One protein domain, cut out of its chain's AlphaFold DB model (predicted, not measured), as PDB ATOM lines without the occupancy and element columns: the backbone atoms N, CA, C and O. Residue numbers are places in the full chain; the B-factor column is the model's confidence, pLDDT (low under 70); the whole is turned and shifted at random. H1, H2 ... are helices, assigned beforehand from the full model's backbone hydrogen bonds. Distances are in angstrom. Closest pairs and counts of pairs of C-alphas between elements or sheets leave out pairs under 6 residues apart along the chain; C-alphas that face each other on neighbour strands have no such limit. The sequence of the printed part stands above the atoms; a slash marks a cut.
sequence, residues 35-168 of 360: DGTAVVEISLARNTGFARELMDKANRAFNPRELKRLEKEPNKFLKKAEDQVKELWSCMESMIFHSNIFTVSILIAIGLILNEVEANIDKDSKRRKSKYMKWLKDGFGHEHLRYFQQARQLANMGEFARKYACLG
ATOM      1  N   ASP A  35      85.580  41.755 214.288       29.66
ATOM      2  CA  ASP A  35      86.842  41.596 215.004       29.66
ATOM      3  C   ASP A  35      86.828  42.579 216.175       29.66
ATOM      4  O   ASP A  35      86.874  43.797 215.985       29.66
ATOM      5  N   GLY A  36      86.726  42.040 217.391       27.08
ATOM      6  CA  GLY A  36      86.884  42.789 218.635       27.08
ATOM      7  C   GLY A  36      85.658  42.778 219.546       27.08
ATOM      8  O   GLY A  36      84.696  43.521 219.352       27.08
ATOM      9  N   THR A  37      85.773  41.997 220.614       45.75
ATOM     10  CA  THR A  37      85.072  42.120 221.895       45.75
ATOM     11  C   THR A  37      85.036  43.575 222.390       45.75
ATOM     12  O   THR A  37      85.937  44.061 223.066       45.75
ATOM     13  N   ALA A  38      83.974  44.310 222.072       34.25
ATOM     14  CA  ALA A  38      83.677  45.611 222.665       34.25
ATOM     15  C   ALA A  38      82.201  45.945 222.440       34.25
ATOM     16  O   ALA A  38      81.666  45.586 221.402       34.25
ATOM     17  N   VAL A  39      81.583  46.650 223.400       33.75
ATOM     18  CA  VAL A  39      80.438  47.609 223.395       33.75
ATOM     19  C   VAL A  39      79.502  47.708 222.155       33.75
ATOM     20  O   VAL A  39      78.312  47.982 222.310       33.75
ATOM     21  N   VAL A  40      80.000  47.471 220.946       37.84
ATOM     22  CA  VAL A  40      79.339  47.386 219.637       37.84
ATOM     23  C   VAL A  40      78.162  46.396 219.605       37.84
ATOM     24  O   VAL A  40      77.132  46.700 218.994       37.84
ATOM     25  N   GLU A  41      78.227  45.274 220.319       41.25
ATOM     26  CA  GLU A  41      77.161  44.255 220.321       41.25
ATOM     27  C   GLU A  41      75.876  44.695 221.049       41.25
ATOM     28  O   GLU A  41      74.765  44.355 220.631       41.25
ATOM     29  N   ILE A  42      75.986  45.547 222.078       39.81
ATOM     30  CA  ILE A  42      74.816  46.140 222.752       39.81
ATOM     31  C   ILE A  42      74.085  47.109 221.803       39.81
ATOM     32  O   ILE A  42      72.855  47.206 221.834       39.81
ATOM     33  N   SER A  43      74.815  47.799 220.921       39.12
ATOM     34  CA  SER A  43      74.237  48.631 219.853       39.12
ATOM     35  C   SER A  43      73.517  47.797 218.788       39.12
ATOM     36  O   SER A  43      72.423  48.175 218.371       39.12
ATOM     37  N   LEU A  44      74.059  46.632 218.411       39.62
ATOM     38  CA  LEU A  44      73.387  45.683 217.512       39.62
ATOM     39  C   LEU A  44      72.115  45.097 218.151       39.62
ATOM     40  O   LEU A  44      71.111  44.917 217.469       39.62
ATOM     41  N   ALA A  45      72.083  44.902 219.474       42.31
ATOM     42  CA  ALA A  45      70.885  44.455 220.196       42.31
ATOM     43  C   ALA A  45      69.762  45.509 220.273       42.31
ATOM     44  O   ALA A  45      68.625  45.185 220.616       42.31
ATOM     45  N   ARG A  46      70.057  46.769 219.930       47.22
ATOM     46  CA  ARG A  46      69.068  47.848 219.770       47.22
ATOM     47  C   ARG A  46      68.677  48.083 218.314       47.22
ATOM     48  O   ARG A  46      67.811  48.918 218.052       47.22
ATOM     49  N   ASN A  47      69.272  47.347 217.376       58.09
ATOM     50  CA  ASN A  47      68.841  47.369 215.991       58.09
ATOM     51  C   ASN A  47      67.493  46.637 215.888       58.09
ATOM     52  O   ASN A  47      67.408  45.412 215.900       58.09
ATOM     53  N   THR A  48      66.411  47.409 215.759       58.19
ATOM     54  CA  THR A  48      65.050  46.893 215.542       58.19
ATOM     55  C   THR A  48      64.925  46.051 214.268       58.19
ATOM     56  O   THR A  48      63.960  45.308 214.105       58.19
ATOM     57  N   GLY A  49      65.885  46.188 213.350       64.12
ATOM     58  CA  GLY A  49      66.031  45.405 212.135       64.12
ATOM     59  C   GLY A  49      66.984  44.216 212.257       64.12
ATOM     60  O   GLY A  49      67.030  43.450 211.306       64.12
ATOM     61  N   PHE A  50      67.682  43.998 213.381       71.50
ATOM     62  CA  PHE A  50      68.740  42.979 213.489       71.50
ATOM     63  C   PHE A  50      68.264  41.590 213.067       71.50
ATOM     64  O   PHE A  50      68.841  40.964 212.182       71.50
ATOM     65  N   ALA A  51      67.150  41.131 213.644       69.06
ATOM     66  CA  ALA A  51      66.585  39.832 213.301       69.06
ATOM     67  C   ALA A  51      66.217  39.747 211.811       69.06
ATOM     68  O   ALA A  51      66.398  38.706 211.189       69.06
ATOM     69  N   ARG A  52      65.741  40.846 211.213       74.00
ATOM     70  CA  ARG A  52      65.425  40.909 209.780       74.00
ATOM     71  C   ARG A  52      66.692  40.864 208.929       74.00
ATOM     72  O   ARG A  52      66.752  40.072 208.001       74.00
ATOM     73  N   GLU A  53      67.702  41.659 209.263       80.69
ATOM     74  CA  GLU A  53      68.989  41.699 208.564       80.69
ATOM     75  C   GLU A  53      69.689  40.339 208.591       80.69
ATOM     76  O   GLU A  53      70.219  39.895 207.572       80.69
ATOM     77  N   LEU A  54      69.636  39.650 209.733       81.00
ATOM     78  CA  LEU A  54      70.194  38.315 209.902       81.00
ATOM     79  C   LEU A  54      69.427  37.268 209.089       81.00
ATOM     80  O   LEU A  54      70.040  36.434 208.428       81.00
ATOM     81  N   MET A  55      68.093  37.345 209.070       76.94
ATOM     82  CA  MET A  55      67.264  36.468 208.236       76.94
ATOM     83  C   MET A  55      67.493  36.726 206.745       76.94
ATOM     84  O   MET A  55      67.598  35.781 205.969       76.94
ATOM     85  N   ASP A  56      67.652  37.982 206.329       84.50
ATOM     86  CA  ASP A  56      67.992  38.332 204.948       84.50
ATOM     87  C   ASP A  56      69.391  37.827 204.569       84.50
ATOM     88  O   ASP A  56      69.596  37.343 203.454       84.50
ATOM     89  N   LYS A  57      70.356  37.901 205.493       83.56
ATOM     90  CA  LYS A  57      71.704  37.339 205.333       83.56
ATOM     91  C   LYS A  57      71.649  35.814 205.183       83.56
ATOM     92  O   LYS A  57      72.175  35.296 204.199       83.56
ATOM     93  N   ALA A  58      70.932  35.117 206.063       84.19
ATOM     94  CA  ALA A  58      70.744  33.668 205.999       84.19
ATOM     95  C   ALA A  58      70.039  33.229 204.703       84.19
ATOM     96  O   ALA A  58      70.482  32.298 204.031       84.19
ATOM     97  N   ASN A  59      68.996  33.951 204.285       85.62
ATOM     98  CA  ASN A  59      68.279  33.684 203.036       85.62
ATOM     99  C   ASN A  59      69.166  33.864 201.796       85.62
ATOM    100  O   ASN A  59      69.005  33.137 200.818       85.62
ATOM    101  N   ARG A  60      70.104  34.823 201.816       88.44
ATOM    102  CA  ARG A  60      71.096  34.993 200.740       88.44
ATOM    103  C   ARG A  60      72.163  33.900 200.757       88.44
ATOM    104  O   ARG A  60      72.585  33.466 199.687       88.44
ATOM    105  N   ALA A  61      72.598  33.480 201.946       87.25
ATOM    106  CA  ALA A  61      73.589  32.424 202.120       87.25
ATOM    107  C   ALA A  61      73.055  31.066 201.647       87.25
ATOM    108  O   ALA A  61      73.766  30.328 200.972       87.25
ATOM    109  N   PHE A  62      71.787  30.760 201.932       91.06
ATOM    110  CA  PHE A  62      71.142  29.536 201.472       91.06
ATOM    111  C   PHE A  62      70.855  29.584 199.965       91.06
ATOM    112  O   PHE A  62      69.804  30.041 199.513       91.06
ATOM    113  N   ASN A  63      71.782  29.055 199.161       87.94
ATOM    114  CA  ASN A  63      71.641  29.027 197.709       87.94
ATOM    115  C   ASN A  63      71.926  27.637 197.111       87.94
ATOM    116  O   ASN A  63      72.970  27.409 196.488       87.94
ATOM    117  N   PRO A  64      70.951  26.708 197.195       86.50
ATOM    118  CA  PRO A  64      71.069  25.381 196.592       86.50
ATOM    119  C   PRO A  64      71.207  25.411 195.065       86.50
ATOM    120  O   PRO A  64      71.741  24.481 194.464       86.50
ATOM    121  N   ARG A  65      70.710  26.466 194.402       88.81
ATOM    122  CA  ARG A  65      70.800  26.605 192.940       88.81
ATOM    123  C   ARG A  65      72.231  26.881 192.494       88.81
ATOM    124  O   ARG A  65      72.640  26.374 191.456       88.81
ATOM    125  N   GLU A  66      72.976  27.668 193.261       87.19
ATOM    126  CA  GLU A  66      74.399  27.907 193.021       87.19
ATOM    127  C   GLU A  66      75.217  26.629 193.229       87.19
ATOM    128  O   GLU A  66      76.036  26.297 192.377       87.19
ATOM    129  N   LEU A  67      74.909  25.841 194.266       88.44
ATOM    130  CA  LEU A  67      75.546  24.537 194.484       88.44
ATOM    131  C   LEU A  67      75.285  23.569 193.322       88.44
ATOM    132  O   LEU A  67      76.223  22.978 192.795       88.44
ATOM    133  N   LYS A  68      74.040  23.482 192.830       88.94
ATOM    134  CA  LYS A  68      73.706  22.667 191.645       88.94
ATOM    135  C   LYS A  68      74.471  23.083 190.385       88.94
ATOM    136  O   LYS A  68      74.759  22.246 189.540       88.94
ATOM    137  N   ARG A  69      74.815  24.366 190.229       92.12
ATOM    138  CA  ARG A  69      75.620  24.838 189.085       92.12
ATOM    139  C   ARG A  69      77.084  24.409 189.182       92.12
ATOM    140  O   ARG A  69      77.731  24.272 188.150       92.12
ATOM    141  N   LEU A  70      77.584  24.194 190.397       91.00
ATOM    142  CA  LEU A  70      78.969  23.817 190.681       91.00
ATOM    143  C   LEU A  70      79.173  22.300 190.789       91.00
ATOM    144  O   LEU A  70      80.292  21.866 191.016       91.00
ATOM    145  N   GLU A  71      78.134  21.487 190.582       87.12
ATOM    146  CA  GLU A  71      78.169  20.021 190.729       87.12
ATOM    147  C   GLU A  71      79.276  19.343 189.898       87.12
ATOM    148  O   GLU A  71      79.836  18.327 190.299       87.12
ATOM    149  N   LYS A  72      79.647  19.940 188.759       91.56
ATOM    150  CA  LYS A  72      80.723  19.449 187.880       91.56
ATOM    151  C   LYS A  72      82.128  19.917 188.282       91.56
ATOM    152  O   LYS A  72      83.100  19.507 187.655       91.56
ATOM    153  N   GLU A  73      82.248  20.766 189.300       92.56
ATOM    154  CA  GLU A  73      83.506  21.331 189.796       92.56
ATOM    155  C   GLU A  73      83.672  21.019 191.297       92.56
ATOM    156  O   GLU A  73      83.421  21.887 192.139       92.56
ATOM    157  N   PRO A  74      84.124  19.799 191.659       86.75
ATOM    158  CA  PRO A  74      84.063  19.281 193.031       86.75
ATOM    159  C   PRO A  74      84.701  20.200 194.079       86.75
ATOM    160  O   PRO A  74      84.110  20.468 195.120       86.75
ATOM    161  N   ASN A  75      85.875  20.763 193.783       90.31
ATOM    162  CA  ASN A  75      86.585  21.631 194.728       90.31
ATOM    163  C   ASN A  75      85.859  22.965 194.960       90.31
ATOM    164  O   ASN A  75      85.831  23.468 196.082       90.31
ATOM    165  N   LYS A  76      85.246  23.544 193.917       90.31
ATOM    166  CA  LYS A  76      84.461  24.781 194.058       90.31
ATOM    167  C   LYS A  76      83.114  24.513 194.717       90.31
ATOM    168  O   LYS A  76      82.660  25.343 195.498       90.31
ATOM    169  N   PHE A  77      82.508  23.363 194.429       91.75
ATOM    170  CA  PHE A  77      81.296  22.897 195.090       91.75
ATOM    171  C   PHE A  77      81.503  22.770 196.599       91.75
ATOM    172  O   PHE A  77      80.762  23.386 197.358       91.75
ATOM    173  N   LEU A  78      82.535  22.030 197.025       89.69
ATOM    174  CA  LEU A  78      82.827  21.807 198.442       89.69
ATOM    175  C   LEU A  78      83.128  23.116 199.169       89.69
ATOM    176  O   LEU A  78      82.517  23.383 200.197       89.69
ATOM    177  N   LYS A  79      83.981  23.975 198.595       90.75
ATOM    178  CA  LYS A  79      84.291  25.281 199.190       90.75
ATOM    179  C   LYS A  79      83.048  26.161 199.323       90.75
ATOM    180  O   LYS A  79      82.808  26.735 200.375       90.75
ATOM    181  N   LYS A  80      82.218  26.244 198.277       89.31
ATOM    182  CA  LYS A  80      80.993  27.050 198.331       89.31
ATOM    183  C   LYS A  80      79.979  26.473 199.320       89.31
ATOM    184  O   LYS A  80      79.292  27.243 199.982       89.31
ATOM    185  N   ALA A  81      79.869  25.149 199.420       88.50
ATOM    186  CA  ALA A  81      79.019  24.496 200.409       88.50
ATOM    187  C   ALA A  81      79.498  24.803 201.834       88.50
ATOM    188  O   ALA A  81      78.686  25.182 202.673       88.50
ATOM    189  N   GLU A  82      80.806  24.717 202.082       88.88
ATOM    190  CA  GLU A  82      81.429  25.095 203.351       88.88
ATOM    191  C   GLU A  82      81.152  26.565 203.698       88.88
ATOM    192  O   GLU A  82      80.700  26.847 204.806       88.88
ATOM    193  N   ASP A  83      81.323  27.487 202.746       87.88
ATOM    194  CA  ASP A  83      81.032  28.912 202.936       87.88
ATOM    195  C   ASP A  83      79.552  29.148 203.295       87.88
ATOM    196  O   ASP A  83      79.251  29.901 204.221       87.88
ATOM    197  N   GLN A  84      78.610  28.487 202.601       90.12
ATOM    198  CA  GLN A  84      77.176  28.600 202.911       90.12
ATOM    199  C   GLN A  84      76.851  28.051 204.307       90.12
ATOM    200  O   GLN A  84      76.086  28.677 205.039       90.12
ATOM    201  N   VAL A  85      77.429  26.908 204.693       86.56
ATOM    202  CA  VAL A  85      77.221  26.309 206.021       86.56
ATOM    203  C   VAL A  85      77.782  27.208 207.117       86.56
ATOM    204  O   VAL A  85      77.067  27.493 208.073       86.56
ATOM    205  N   LYS A  86      79.019  27.700 206.973       81.94
ATOM    206  CA  LYS A  86      79.649  28.602 207.949       81.94
ATOM    207  C   LYS A  86      78.859  29.895 208.129       81.94
ATOM    208  O   LYS A  86      78.660  30.339 209.254       81.94
ATOM    209  N   GLU A  87      78.370  30.473 207.037       81.31
ATOM    210  CA  GLU A  87      77.585  31.708 207.082       81.31
ATOM    211  C   GLU A  87      76.216  31.493 207.753       81.31
ATOM    212  O   GLU A  87      75.790  32.306 208.577       81.31
ATOM    213  N   LEU A  88      75.532  30.382 207.452       81.62
ATOM    214  CA  LEU A  88      74.277  30.013 208.119       81.62
ATOM    215  C   LEU A  88      74.490  29.722 209.609       81.62
ATOM    216  O   LEU A  88      73.691  30.165 210.432       81.62
ATOM    217  N   TRP A  89      75.577  29.030 209.951       76.50
ATOM    218  CA  TRP A  89      75.974  28.765 211.332       76.50
ATOM    219  C   TRP A  89      76.229  30.067 212.097       76.50
ATOM    220  O   TRP A  89      75.634  30.292 213.145       76.50
ATOM    221  N   SER A  90      77.013  30.983 211.524       75.94
ATOM    222  CA  SER A  90      77.254  32.315 212.094       75.94
ATOM    223  C   SER A  90      75.953  33.098 212.315       75.94
ATOM    224  O   SER A  90      75.791  33.753 213.348       75.94
ATOM    225  N   CYS A  91      74.987  33.001 211.391       75.62
ATOM    226  CA  CYS A  91      73.669  33.615 211.568       75.62
ATOM    227  C   CYS A  91      72.881  32.985 212.728       75.62
ATOM    228  O   CYS A  91      72.231  33.702 213.485       75.62
ATOM    229  N   MET A  92      72.928  31.661 212.883       77.56
ATOM    230  CA  MET A  92      72.273  30.965 213.993       77.56
ATOM    231  C   MET A  92      72.850  31.403 215.345       77.56
ATOM    232  O   MET A  92      72.091  31.828 216.217       77.56
ATOM    233  N   GLU A  93      74.176  31.385 215.487       70.69
ATOM    234  CA  GLU A  93      74.873  31.784 216.718       70.69
ATOM    235  C   GLU A  93      74.605  33.243 217.091       70.69
ATOM    236  O   GLU A  93      74.225  33.558 218.222       70.69
ATOM    237  N   SER A  94      74.673  34.137 216.101       73.81
ATOM    238  CA  SER A  94      74.329  35.548 216.286       73.81
ATOM    239  C   SER A  94      72.901  35.711 216.825       73.81
ATOM    240  O   SER A  94      72.656  36.513 217.727       73.81
ATOM    241  N   MET A  95      71.933  34.930 216.332       75.75
ATOM    242  CA  MET A  95      70.552  35.002 216.824       75.75
ATOM    243  C   MET A  95      70.435  34.551 218.286       75.75
ATOM    244  O   MET A  95      69.723  35.187 219.066       75.75
ATOM    245  N   ILE A  96      71.131  33.477 218.669       72.12
ATOM    246  CA  ILE A  96      71.149  32.963 220.047       72.12
ATOM    247  C   ILE A  96      71.709  34.029 220.992       72.12
ATOM    248  O   ILE A  96      71.083  34.368 222.002       72.12
ATOM    249  N   PHE A  97      72.854  34.609 220.633       70.31
ATOM    250  CA  PHE A  97      73.501  35.669 221.395       70.31
ATOM    251  C   PHE A  97      72.584  36.888 221.586       70.31
ATOM    252  O   PHE A  97      72.353  37.346 222.711       70.31
ATOM    253  N   HIS A  98      71.972  37.371 220.503       72.44
ATOM    254  CA  HIS A  98      71.051  38.504 220.559       72.44
ATOM    255  C   HIS A  98      69.772  38.205 221.349       72.44
ATOM    256  O   HIS A  98      69.276  39.077 222.068       72.44
ATOM    257  N   SER A  99      69.260  36.975 221.276       75.88
ATOM    258  CA  SER A  99      68.114  36.527 222.071       75.88
ATOM    259  C   SER A  99      68.401  36.582 223.576       75.88
ATOM    260  O   SER A  99      67.552  37.035 224.353       75.88
ATOM    261  N   ASN A 100      69.614  36.209 223.998       72.94
ATOM    262  CA  ASN A 100      70.036  36.313 225.396       72.94
ATOM    263  C   ASN A 100      70.040  37.768 225.878       72.94
ATOM    264  O   ASN A 100      69.411  38.074 226.895       72.94
ATOM    265  N   ILE A 101      70.664  38.675 225.115       75.38
ATOM    266  CA  ILE A 101      70.693  40.107 225.448       75.38
ATOM    267  C   ILE A 101      69.277  40.677 225.523       75.38
ATOM    268  O   ILE A 101      68.945  41.387 226.479       75.38
ATOM    269  N   PHE A 102      68.439  40.367 224.531       75.81
ATOM    270  CA  PHE A 102      67.051  40.817 224.485       75.81
ATOM    271  C   PHE A 102      66.286  40.353 225.727       75.81
ATOM    272  O   PHE A 102      65.697  41.169 226.440       75.81
ATOM    273  N   THR A 103      66.359  39.059 226.033       79.25
ATOM    274  CA  THR A 103      65.670  38.451 227.174       79.25
ATOM    275  C   THR A 103      66.103  39.090 228.491       79.25
ATOM    276  O   THR A 103      65.253  39.515 229.276       79.25
ATOM    277  N   VAL A 104      67.411  39.215 228.731       81.44
ATOM    278  CA  VAL A 104      67.943  39.838 229.953       81.44
ATOM    279  C   VAL A 104      67.522  41.305 230.049       81.44
ATOM    280  O   VAL A 104      67.069  41.741 231.106       81.44
ATOM    281  N   SER A 105      67.587  42.058 228.951       80.06
ATOM    282  CA  SER A 105      67.210  43.477 228.926       80.06
ATOM    283  C   SER A 105      65.735  43.694 229.273       80.06
ATOM    284  O   SER A 105      65.406  44.576 230.070       80.06
ATOM    285  N   ILE A 106      64.843  42.868 228.718       80.50
ATOM    286  CA  ILE A 106      63.410  42.909 229.033       80.50
ATOM    287  C   ILE A 106      63.165  42.530 230.494       80.50
ATOM    288  O   ILE A 106      62.408  43.215 231.182       80.50
ATOM    289  N   LEU A 107      63.834  41.494 231.005       84.12
ATOM    290  CA  LEU A 107      63.714  41.101 232.410       84.12
ATOM    291  C   LEU A 107      64.197  42.203 233.361       84.12
ATOM    292  O   LEU A 107      63.518  42.480 234.346       84.12
ATOM    293  N   ILE A 108      65.302  42.885 233.051       85.12
ATOM    294  CA  ILE A 108      65.766  44.045 233.826       85.12
ATOM    295  C   ILE A 108      64.700  45.147 233.820       85.12
ATOM    296  O   ILE A 108      64.378  45.688 234.877       85.12
ATOM    297  N   ALA A 109      64.118  45.470 232.662       82.69
ATOM    298  CA  ALA A 109      63.071  46.486 232.567       82.69
ATOM    299  C   ALA A 109      61.834  46.121 233.406       82.69
ATOM    300  O   ALA A 109      61.343  46.953 234.173       82.69
ATOM    301  N   ILE A 110      61.379  44.865 233.329       85.81
ATOM    302  CA  ILE A 110      60.299  44.336 234.173       85.81
ATOM    303  C   ILE A 110      60.675  44.474 235.653       85.81
ATOM    304  O   ILE A 110      59.897  45.015 236.436       85.81
ATOM    305  N   GLY A 111      61.876  44.046 236.044       90.19
ATOM    306  CA  GLY A 111      62.356  44.121 237.422       90.19
ATOM    307  C   GLY A 111      62.408  45.548 237.973       90.19
ATOM    308  O   GLY A 111      62.004  45.775 239.112       90.19
ATOM    309  N   LEU A 112      62.830  46.523 237.162       90.00
ATOM    310  CA  LEU A 112      62.828  47.944 237.529       90.00
ATOM    311  C   LEU A 112      61.409  48.465 237.780       90.00
ATOM    312  O   LEU A 112      61.181  49.136 238.786       90.00
ATOM    313  N   ILE A 113      60.453  48.120 236.911       90.56
ATOM    314  CA  ILE A 113      59.039  48.478 237.095       90.56
ATOM    315  C   ILE A 113      58.510  47.859 238.391       90.56
ATOM    316  O   ILE A 113      57.906  48.550 239.207       90.56
ATOM    317  N   LEU A 114      58.774  46.572 238.617       91.88
ATOM    318  CA  LEU A 114      58.338  45.858 239.816       91.88
ATOM    319  C   LEU A 114      58.933  46.448 241.101       91.88
ATOM    320  O   LEU A 114      58.222  46.600 242.096       91.88
ATOM    321  N   ASN A 115      60.212  46.824 241.074       91.81
ATOM    322  CA  ASN A 115      60.875  47.511 242.180       91.81
ATOM    323  C   ASN A 115      60.231  48.878 242.467       91.81
ATOM    324  O   ASN A 115      59.996  49.204 243.630       91.81
ATOM    325  N   GLU A 116      59.902  49.657 241.432       91.44
ATOM    326  CA  GLU A 116      59.217  50.948 241.583       91.44
ATOM    327  C   GLU A 116      57.798  50.765 242.145       91.44
ATOM    328  O   GLU A 116      57.377  51.514 243.031       91.44
ATOM    329  N   VAL A 117      57.067  49.742 241.692       90.62
ATOM    330  CA  VAL A 117      55.741  49.410 242.228       90.62
ATOM    331  C   VAL A 117      55.839  49.025 243.702       90.62
ATOM    332  O   VAL A 117      55.105  49.590 244.511       90.62
ATOM    333  N   GLU A 118      56.757  48.133 244.097       89.62
ATOM    334  CA  GLU A 118      56.930  47.788 245.516       89.62
ATOM    335  C   GLU A 118      57.326  49.013 246.350       89.62
ATOM    336  O   GLU A 118      56.840  49.174 247.467       89.62
ATOM    337  N   ALA A 119      58.180  49.897 245.830       87.44
ATOM    338  CA  ALA A 119      58.631  51.080 246.557       87.44
ATOM    339  C   ALA A 119      57.509  52.100 246.821       87.44
ATOM    340  O   ALA A 119      57.569  52.832 247.815       87.44
ATOM    341  N   ASN A 120      56.497  52.156 245.950       88.06
ATOM    342  CA  ASN A 120      55.425  53.149 246.020       88.06
ATOM    343  C   ASN A 120      54.077  52.587 246.474       88.06
ATOM    344  O   ASN A 120      53.219  53.369 246.893       88.06
ATOM    345  N   ILE A 121      53.870  51.269 246.431       85.94
ATOM    346  CA  ILE A 121      52.630  50.672 246.920       85.94
ATOM    347  C   ILE A 121      52.550  50.872 248.432       85.94
ATOM    348  O   ILE A 121      53.316  50.301 249.195       85.94
ATOM    349  N   ASP A 122      51.619  51.714 248.877       79.38
ATOM    350  CA  ASP A 122      51.371  51.939 250.304       79.38
ATOM    351  C   ASP A 122      52.658  52.299 251.084       79.38
ATOM    352  O   ASP A 122      53.025  51.656 252.069       79.38
ATOM    353  N   LYS A 123      53.385  53.298 250.566       73.75
ATOM    354  CA  LYS A 123      54.757  53.678 250.945       73.75
ATOM    355  C   LYS A 123      55.015  53.815 252.452       73.75
ATOM    356  O   LYS A 123      56.120  53.503 252.895       73.75
ATOM    357  N   ASP A 124      54.000  54.214 253.215       76.25
ATOM    358  CA  ASP A 124      54.085  54.507 254.653       76.25
ATOM    359  C   ASP A 124      53.544  53.367 255.541       76.25
ATOM    360  O   ASP A 124      53.415  53.495 256.759       76.25
ATOM    361  N   SER A 125      53.234  52.216 254.945       78.38
ATOM    362  CA  SER A 125      52.588  51.096 255.621       78.38
ATOM    363  C   SER A 125      53.540  49.944 255.904       78.38
ATOM    364  O   SER A 125      54.225  49.422 255.022       78.38
ATOM    365  N   LYS A 126      53.468  49.419 257.134       78.50
ATOM    366  CA  LYS A 126      54.149  48.173 257.531       78.50
ATOM    367  C   LYS A 126      53.695  46.949 256.714       78.50
ATOM    368  O   LYS A 126      54.354  45.916 256.753       78.50
ATOM    369  N   ARG A 127      52.587  47.042 255.960       83.06
ATOM    370  CA  ARG A 127      52.029  45.948 255.138       83.06
ATOM    371  C   ARG A 127      52.402  46.022 253.653       83.06
ATOM    372  O   ARG A 127      51.889  45.217 252.875       83.06
ATOM    373  N   ARG A 128      53.311  46.920 253.257       86.31
ATOM    374  CA  ARG A 128      53.765  47.113 251.868       86.31
ATOM    375  C   ARG A 128      54.089  45.809 251.134       86.31
ATOM    376  O   ARG A 128      53.511  45.546 250.085       86.31
ATOM    377  N   LYS A 129      54.934  44.951 251.718       86.31
ATOM    378  CA  LYS A 129      55.319  43.660 251.112       86.31
ATOM    379  C   LYS A 129      54.121  42.737 250.874       86.31
ATOM    380  O   LYS A 129      54.008  42.133 249.815       86.31
ATOM    381  N   SER A 130      53.208  42.647 251.840       88.50
ATOM    382  CA  SER A 130      52.009  41.808 251.722       88.50
ATOM    383  C   SER A 130      51.062  42.330 250.638       88.50
ATOM    384  O   SER A 130      50.580  41.545 249.824       88.50
ATOM    385  N   LYS A 131      50.856  43.652 250.565       89.06
ATOM    386  CA  LYS A 131      50.050  44.280 249.509       89.06
ATOM    387  C   LYS A 131      50.675  44.117 248.126       89.06
ATOM    388  O   LYS A 131      49.956  43.786 247.193       89.06
ATOM    389  N   TYR A 132      51.989  44.288 248.011       91.94
ATOM    390  CA  TYR A 132      52.729  44.042 246.775       91.94
ATOM    391  C   TYR A 132      52.560  42.597 246.297       91.94
ATOM    392  O   TYR A 132      52.179  42.364 245.153       91.94
ATOM    393  N   MET A 133      52.766  41.624 247.189       90.12
ATOM    394  CA  MET A 133      52.606  40.210 246.848       90.12
ATOM    395  C   MET A 133      51.164  39.853 246.493       90.12
ATOM    396  O   MET A 133      50.953  39.013 245.623       90.12
ATOM    397  N   LYS A 134      50.177  40.479 247.144       91.38
ATOM    398  CA  LYS A 134      48.769  40.326 246.776       91.38
ATOM    399  C   LYS A 134      48.503  40.884 245.377       91.38
ATOM    400  O   LYS A 134      47.980  40.162 244.546       91.38
ATOM    401  N   TRP A 135      48.935  42.113 245.096       93.12
ATOM    402  CA  TRP A 135      48.798  42.732 243.774       93.12
ATOM    403  C   TRP A 135      49.449  41.894 242.665       93.12
ATOM    404  O   TRP A 135      48.835  41.674 241.625       93.12
ATOM    405  N   LEU A 136      50.655  41.370 242.907       91.44
ATOM    406  CA  LEU A 136      51.334  40.474 241.970       91.44
ATOM    407  C   LEU A 136      50.514  39.210 241.681       91.44
ATOM    408  O   LEU A 136      50.349  38.840 240.522       91.44
ATOM    409  N   LYS A 137      50.015  38.546 242.728       89.62
ATOM    410  CA  LYS A 137      49.230  37.312 242.592       89.62
ATOM    411  C   LYS A 137      47.897  37.561 241.895       89.62
ATOM    412  O   LYS A 137      47.546  36.803 240.999       89.62
ATOM    413  N   ASP A 138      47.198  38.622 242.284       91.56
ATOM    414  CA  ASP A 138      45.892  38.980 241.731       91.56
ATOM    415  C   ASP A 138      46.009  39.397 240.250       91.56
ATOM    416  O   ASP A 138      45.100  39.135 239.470       91.56
ATOM    417  N   GLY A 139      47.121  40.031 239.853       88.88
ATOM    418  CA  GLY A 139      47.331  40.514 238.485       88.88
ATOM    419  C   GLY A 139      47.944  39.502 237.514       88.88
ATOM    420  O   GLY A 139      47.641  39.555 236.325       88.88
ATOM    421  N   PHE A 140      48.809  38.601 237.993       86.38
ATOM    422  CA  PHE A 140      49.640  37.748 237.128       86.38
ATOM    423  C   PHE A 140      49.644  36.263 237.518       86.38
ATOM    424  O   PHE A 140      50.305  35.462 236.867       86.38
ATOM    425  N   GLY A 141      48.958  35.870 238.591       80.25
ATOM    426  CA  GLY A 141      48.942  34.481 239.041       80.25
ATOM    427  C   GLY A 141      50.264  33.995 239.652       80.25
ATOM    428  O   GLY A 141      51.234  34.733 239.840       80.25
ATOM    429  N   HIS A 142      50.279  32.717 240.035       79.81
ATOM    430  CA  HIS A 142      51.394  32.105 240.767       79.81
ATOM    431  C   HIS A 142      52.559  31.663 239.872       79.81
ATOM    432  O   HIS A 142      53.709  31.681 240.311       79.81
ATOM    433  N   GLU A 143      52.276  31.299 238.625       75.12
ATOM    434  CA  GLU A 143      53.244  30.748 237.672       75.12
ATOM    435  C   GLU A 143      54.357  31.737 237.287       75.12
ATOM    436  O   GLU A 143      55.506  31.347 237.075       75.12
ATOM    437  N   HIS A 144      54.060  33.039 237.286       76.19
ATOM    438  CA  HIS A 144      55.017  34.080 236.905       76.19
ATOM    439  C   HIS A 144      55.845  34.627 238.077       76.19
ATOM    440  O   HIS A 144      56.818  35.351 237.860       76.19
ATOM    441  N   LEU A 145      55.529  34.263 239.327       78.69
ATOM    442  CA  LEU A 145      56.199  34.828 240.506       78.69
ATOM    443  C   LEU A 145      57.703  34.548 240.518       78.69
ATOM    444  O   LEU A 145      58.486  35.447 240.827       78.69
ATOM    445  N   ARG A 146      58.118  33.331 240.143       79.94
ATOM    446  CA  ARG A 146      59.541  32.970 240.054       79.94
ATOM    447  C   ARG A 146      60.258  33.817 239.002       79.94
ATOM    448  O   ARG A 146      61.345  34.323 239.263       79.94
ATOM    449  N   TYR A 147      59.633  34.031 237.845       81.31
ATOM    450  CA  TYR A 147      60.181  34.887 236.791       81.31
ATOM    451  C   TYR A 147      60.310  36.343 237.242       81.31
ATOM    452  O   TYR A 147      61.324  36.980 236.974       81.31
ATOM    453  N   PHE A 148      59.335  36.864 237.987       86.31
ATOM    454  CA  PHE A 148      59.400  38.218 238.533       86.31
ATOM    455  C   PHE A 148      60.439  38.380 239.638       86.31
ATOM    456  O   PHE A 148      61.080  39.425 239.720       86.31
ATOM    457  N   GLN A 149      60.662  37.357 240.462       86.50
ATOM    458  CA  GLN A 149      61.777  37.351 241.411       86.50
ATOM    459  C   GLN A 149      63.121  37.427 240.677       86.50
ATOM    460  O   GLN A 149      63.937  38.285 241.000       86.50
ATOM    461  N   GLN A 150      63.306  36.604 239.640       86.50
ATOM    462  CA  GLN A 150      64.505  36.616 238.797       86.50
ATOM    463  C   GLN A 150      64.701  37.962 238.082       86.50
ATOM    464  O   GLN A 150      65.797  38.511 238.081       86.50
ATOM    465  N   ALA A 151      63.633  38.538 237.526       86.12
ATOM    466  CA  ALA A 151      63.655  39.854 236.890       86.12
ATOM    467  C   ALA A 151      64.127  40.950 237.858       86.12
ATOM    468  O   ALA A 151      64.941  41.803 237.507       86.12
ATOM    469  N   ARG A 152      63.647  40.909 239.104       91.62
ATOM    470  CA  ARG A 152      64.064  41.846 240.149       91.62
ATOM    471  C   ARG A 152      65.512  41.647 240.585       91.62
ATOM    472  O   ARG A 152      66.189  42.646 240.792       91.62
ATOM    473  N   GLN A 153      65.983  40.405 240.694       89.62
ATOM    474  CA  GLN A 153      67.398  40.104 240.959       89.62
ATOM    475  C   GLN A 153      68.287  40.714 239.869       89.62
ATOM    476  O   GLN A 153      69.135  41.544 240.174       89.62
ATOM    477  N   LEU A 154      67.987  40.445 238.593       86.94
ATOM    478  CA  LEU A 154      68.706  41.049 237.463       86.94
ATOM    479  C   LEU A 154      68.665  42.585 237.475       86.94
ATOM    480  O   LEU A 154      69.647  43.240 237.143       86.94
ATOM    481  N   ALA A 155      67.538  43.188 237.857       89.06
ATOM    482  CA  ALA A 155      67.447  44.641 237.981       89.06
ATOM    483  C   ALA A 155      68.316  45.190 239.127       89.06
ATOM    484  O   ALA A 155      68.898  46.266 238.988       89.06
ATOM    485  N   ASN A 156      68.413  44.459 240.240       89.75
ATOM    486  CA  ASN A 156      69.216  44.834 241.403       89.75
ATOM    487  C   ASN A 156      70.725  44.669 241.158       89.75
ATOM    488  O   ASN A 156      71.499  45.449 241.708       89.75
ATOM    489  N   MET A 157      71.128  43.751 240.271       86.44
ATOM    490  CA  MET A 157      72.507  43.634 239.762       86.44
ATOM    491  C   MET A 157      72.998  44.909 239.055       86.44
ATOM    492  O   MET A 157      74.201  45.126 238.911       86.44
ATOM    493  N   GLY A 158      72.084  45.774 238.605       84.75
ATOM    494  CA  GLY A 158      72.408  47.106 238.103       84.75
ATOM    495  C   GLY A 158      73.175  47.097 236.779       84.75
ATOM    496  O   GLY A 158      72.751  46.484 235.801       84.75
ATOM    497  N   GLU A 159      74.273  47.851 236.721       79.75
ATOM    498  CA  GLU A 159      75.088  48.005 235.509       79.75
ATOM    499  C   GLU A 159      75.771  46.700 235.091       79.75
ATOM    500  O   GLU A 159      75.902  46.435 233.898       79.75
ATOM    501  N   PHE A 160      76.105  45.842 236.058       81.38
ATOM    502  CA  PHE A 160      76.748  44.559 235.804       81.38
ATOM    503  C   PHE A 160      75.909  43.665 234.877       81.38
ATOM    504  O   PHE A 160      76.362  43.287 233.798       81.38
ATOM    505  N   ALA A 161      74.641  43.418 235.226       82.25
ATOM    506  CA  ALA A 161      73.744  42.601 234.400       82.25
ATOM    507  C   ALA A 161      73.465  43.215 233.018       82.25
ATOM    508  O   ALA A 161      73.146  42.492 232.078       82.25
ATOM    509  N   ARG A 162      73.588  44.542 232.873       78.00
ATOM    510  CA  ARG A 162      73.443  45.222 231.576       78.00
ATOM    511  C   ARG A 162      74.678  45.040 230.705       78.00
ATOM    512  O   ARG A 162      74.534  44.773 229.517       78.00
ATOM    513  N   LYS A 163      75.867  45.193 231.292       74.25
ATOM    514  CA  LYS A 163      77.150  45.044 230.598       74.25
ATOM    515  C   LYS A 163      77.352  43.611 230.107       74.25
ATOM    516  O   LYS A 163      77.812  43.423 228.989       74.25
ATOM    517  N   TYR A 164      76.938  42.626 230.904       75.56
ATOM    518  CA  TYR A 164      77.132  41.200 230.623       75.56
ATOM    519  C   TYR A 164      75.836  40.469 230.238       75.56
ATOM    520  O   TYR A 164      75.697  39.266 230.452       75.56
ATOM    521  N   ALA A 165      74.868  41.179 229.646       74.81
ATOM    522  CA  ALA A 165      73.574  40.612 229.250       74.81
ATOM    523  C   ALA A 165      73.691  39.428 228.266       74.81
ATOM    524  O   ALA A 165      72.813  38.564 228.225       74.81
ATOM    525  N   CYS A 166      74.784  39.368 227.503       71.56
ATOM    526  CA  CYS A 166      75.104  38.288 226.572       71.56
ATOM    527  C   CYS A 166      75.287  36.913 227.231       71.56
ATOM    528  O   CYS A 166      75.006  35.896 226.593       71.56
ATOM    529  N   LEU A 167      75.669  36.869 228.515       72.50
ATOM    530  CA  LEU A 167      75.764  35.628 229.296       72.50
ATOM    531  C   LEU A 167      74.414  34.917 229.438       72.50
ATOM    532  O   LEU A 167      74.352  33.715 229.710       72.50
ATOM    533  N   GLY A 168      73.329  35.667 229.249       76.56
ATOM    534  CA  GLY A 168      71.977  35.193 229.451       76.56
ATOM    535  C   GLY A 168      71.581  35.164 230.924       76.56
ATOM    536  O   GLY A 168      72.377  35.345 231.848       76.56
TER     537      GLY A 168
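What this domain is: This is residues 35 to 168 of the 360 residues of an uncharacterized protein of Desulfobacteraceae bacterium (UniProt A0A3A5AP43). One very long helix, H4, runs nearly the whole length of a rod, and the shorter helices are strung along it. H2 and H3 run alongside its first half in the opposite direction, H6 crosses its second half nearly at a right angle, H5 folds back near its last residues, and H8 packs on it near the middle. The printed part has 134 residues with eight named helices, H1 to H8 in chain order, and no named strand; the class is all helix. The whole is extended, with a radius of gyration of the C-alphas of 22.8 A and spans of 80 by 32 by 20 A.

Where its parts are: H4, residues 74 to 120, is the longest helix, 69.1 A from C-alpha 74 at (84.063, 19.281, 193.031) to C-alpha 120 at (55.425, 53.149, 246.020). Before it come H1, residues 40 to 44, H2, residues 50 to 61 and 16.3 A long, and H3, residues 64 to 69. After it come H5, residues 128 to 140 and 17.9 A long, H6, residues 145 to 156 and 16.4 A long, H7, residues 159 to 163, and H8, residues 165 to 168, which ends at C-alpha 168 at (71.977, 35.193, 229.451).

How they stand to each other: H4 is the hub and touches six helices. H2 touches residues 84 to 95 of H4 at a shallow tilt of 11 degrees, opposite ways; their closest C-alphas, of Ala 61 and Gln 84, are 5.3 A apart. H3 and H4 form a helical hairpin at a shallow tilt of 15 degrees, but only just touch, with 3 pairs of C-alphas within 8 A, the closest being Leu 67 and Phe 77 at 6.0 A. H6 touches residues 104 to 115 of H4, about perpendicular at 89 degrees, with the C-alphas of Gly 111 and Arg 152 closest at 3.9 A. Residues 128 to 132 of H5 touch residues 117 to 118 of H4 at a steep tilt of 47 degrees, opposite ways, closest at the C-alphas of Glu 118 and Tyr 132, 5.8 A. H8 touches residues 97 to 105 of H4, with the C-alphas of Asn 100 and Gly 168 closest at 4.6 A. H7 and H4 only just touch, with 3 pairs of C-alphas within 8 A, the closest being Ser 105 and Arg 162 at 7.0 A. H1 is close to H4 but not clearly touching; the closest C-alphas, of Ile 42 and Ile 101, are 7.8 A apart. In H1 to H7 every O i to N i+4 pair is within hydrogen-bond range; H8 is too short for such a pair.

The domain as a whole: The two C-alphas farthest apart, those of Lys 72 and Asp 124, are 80.0 A apart. The printed part has no cut and no long link; the link from H4 to H5, 7 residues, is short, and the others are tight. The mean pLDDT of the printed part is 79.1, and residues 35 to 49 and residue 51 are under 70.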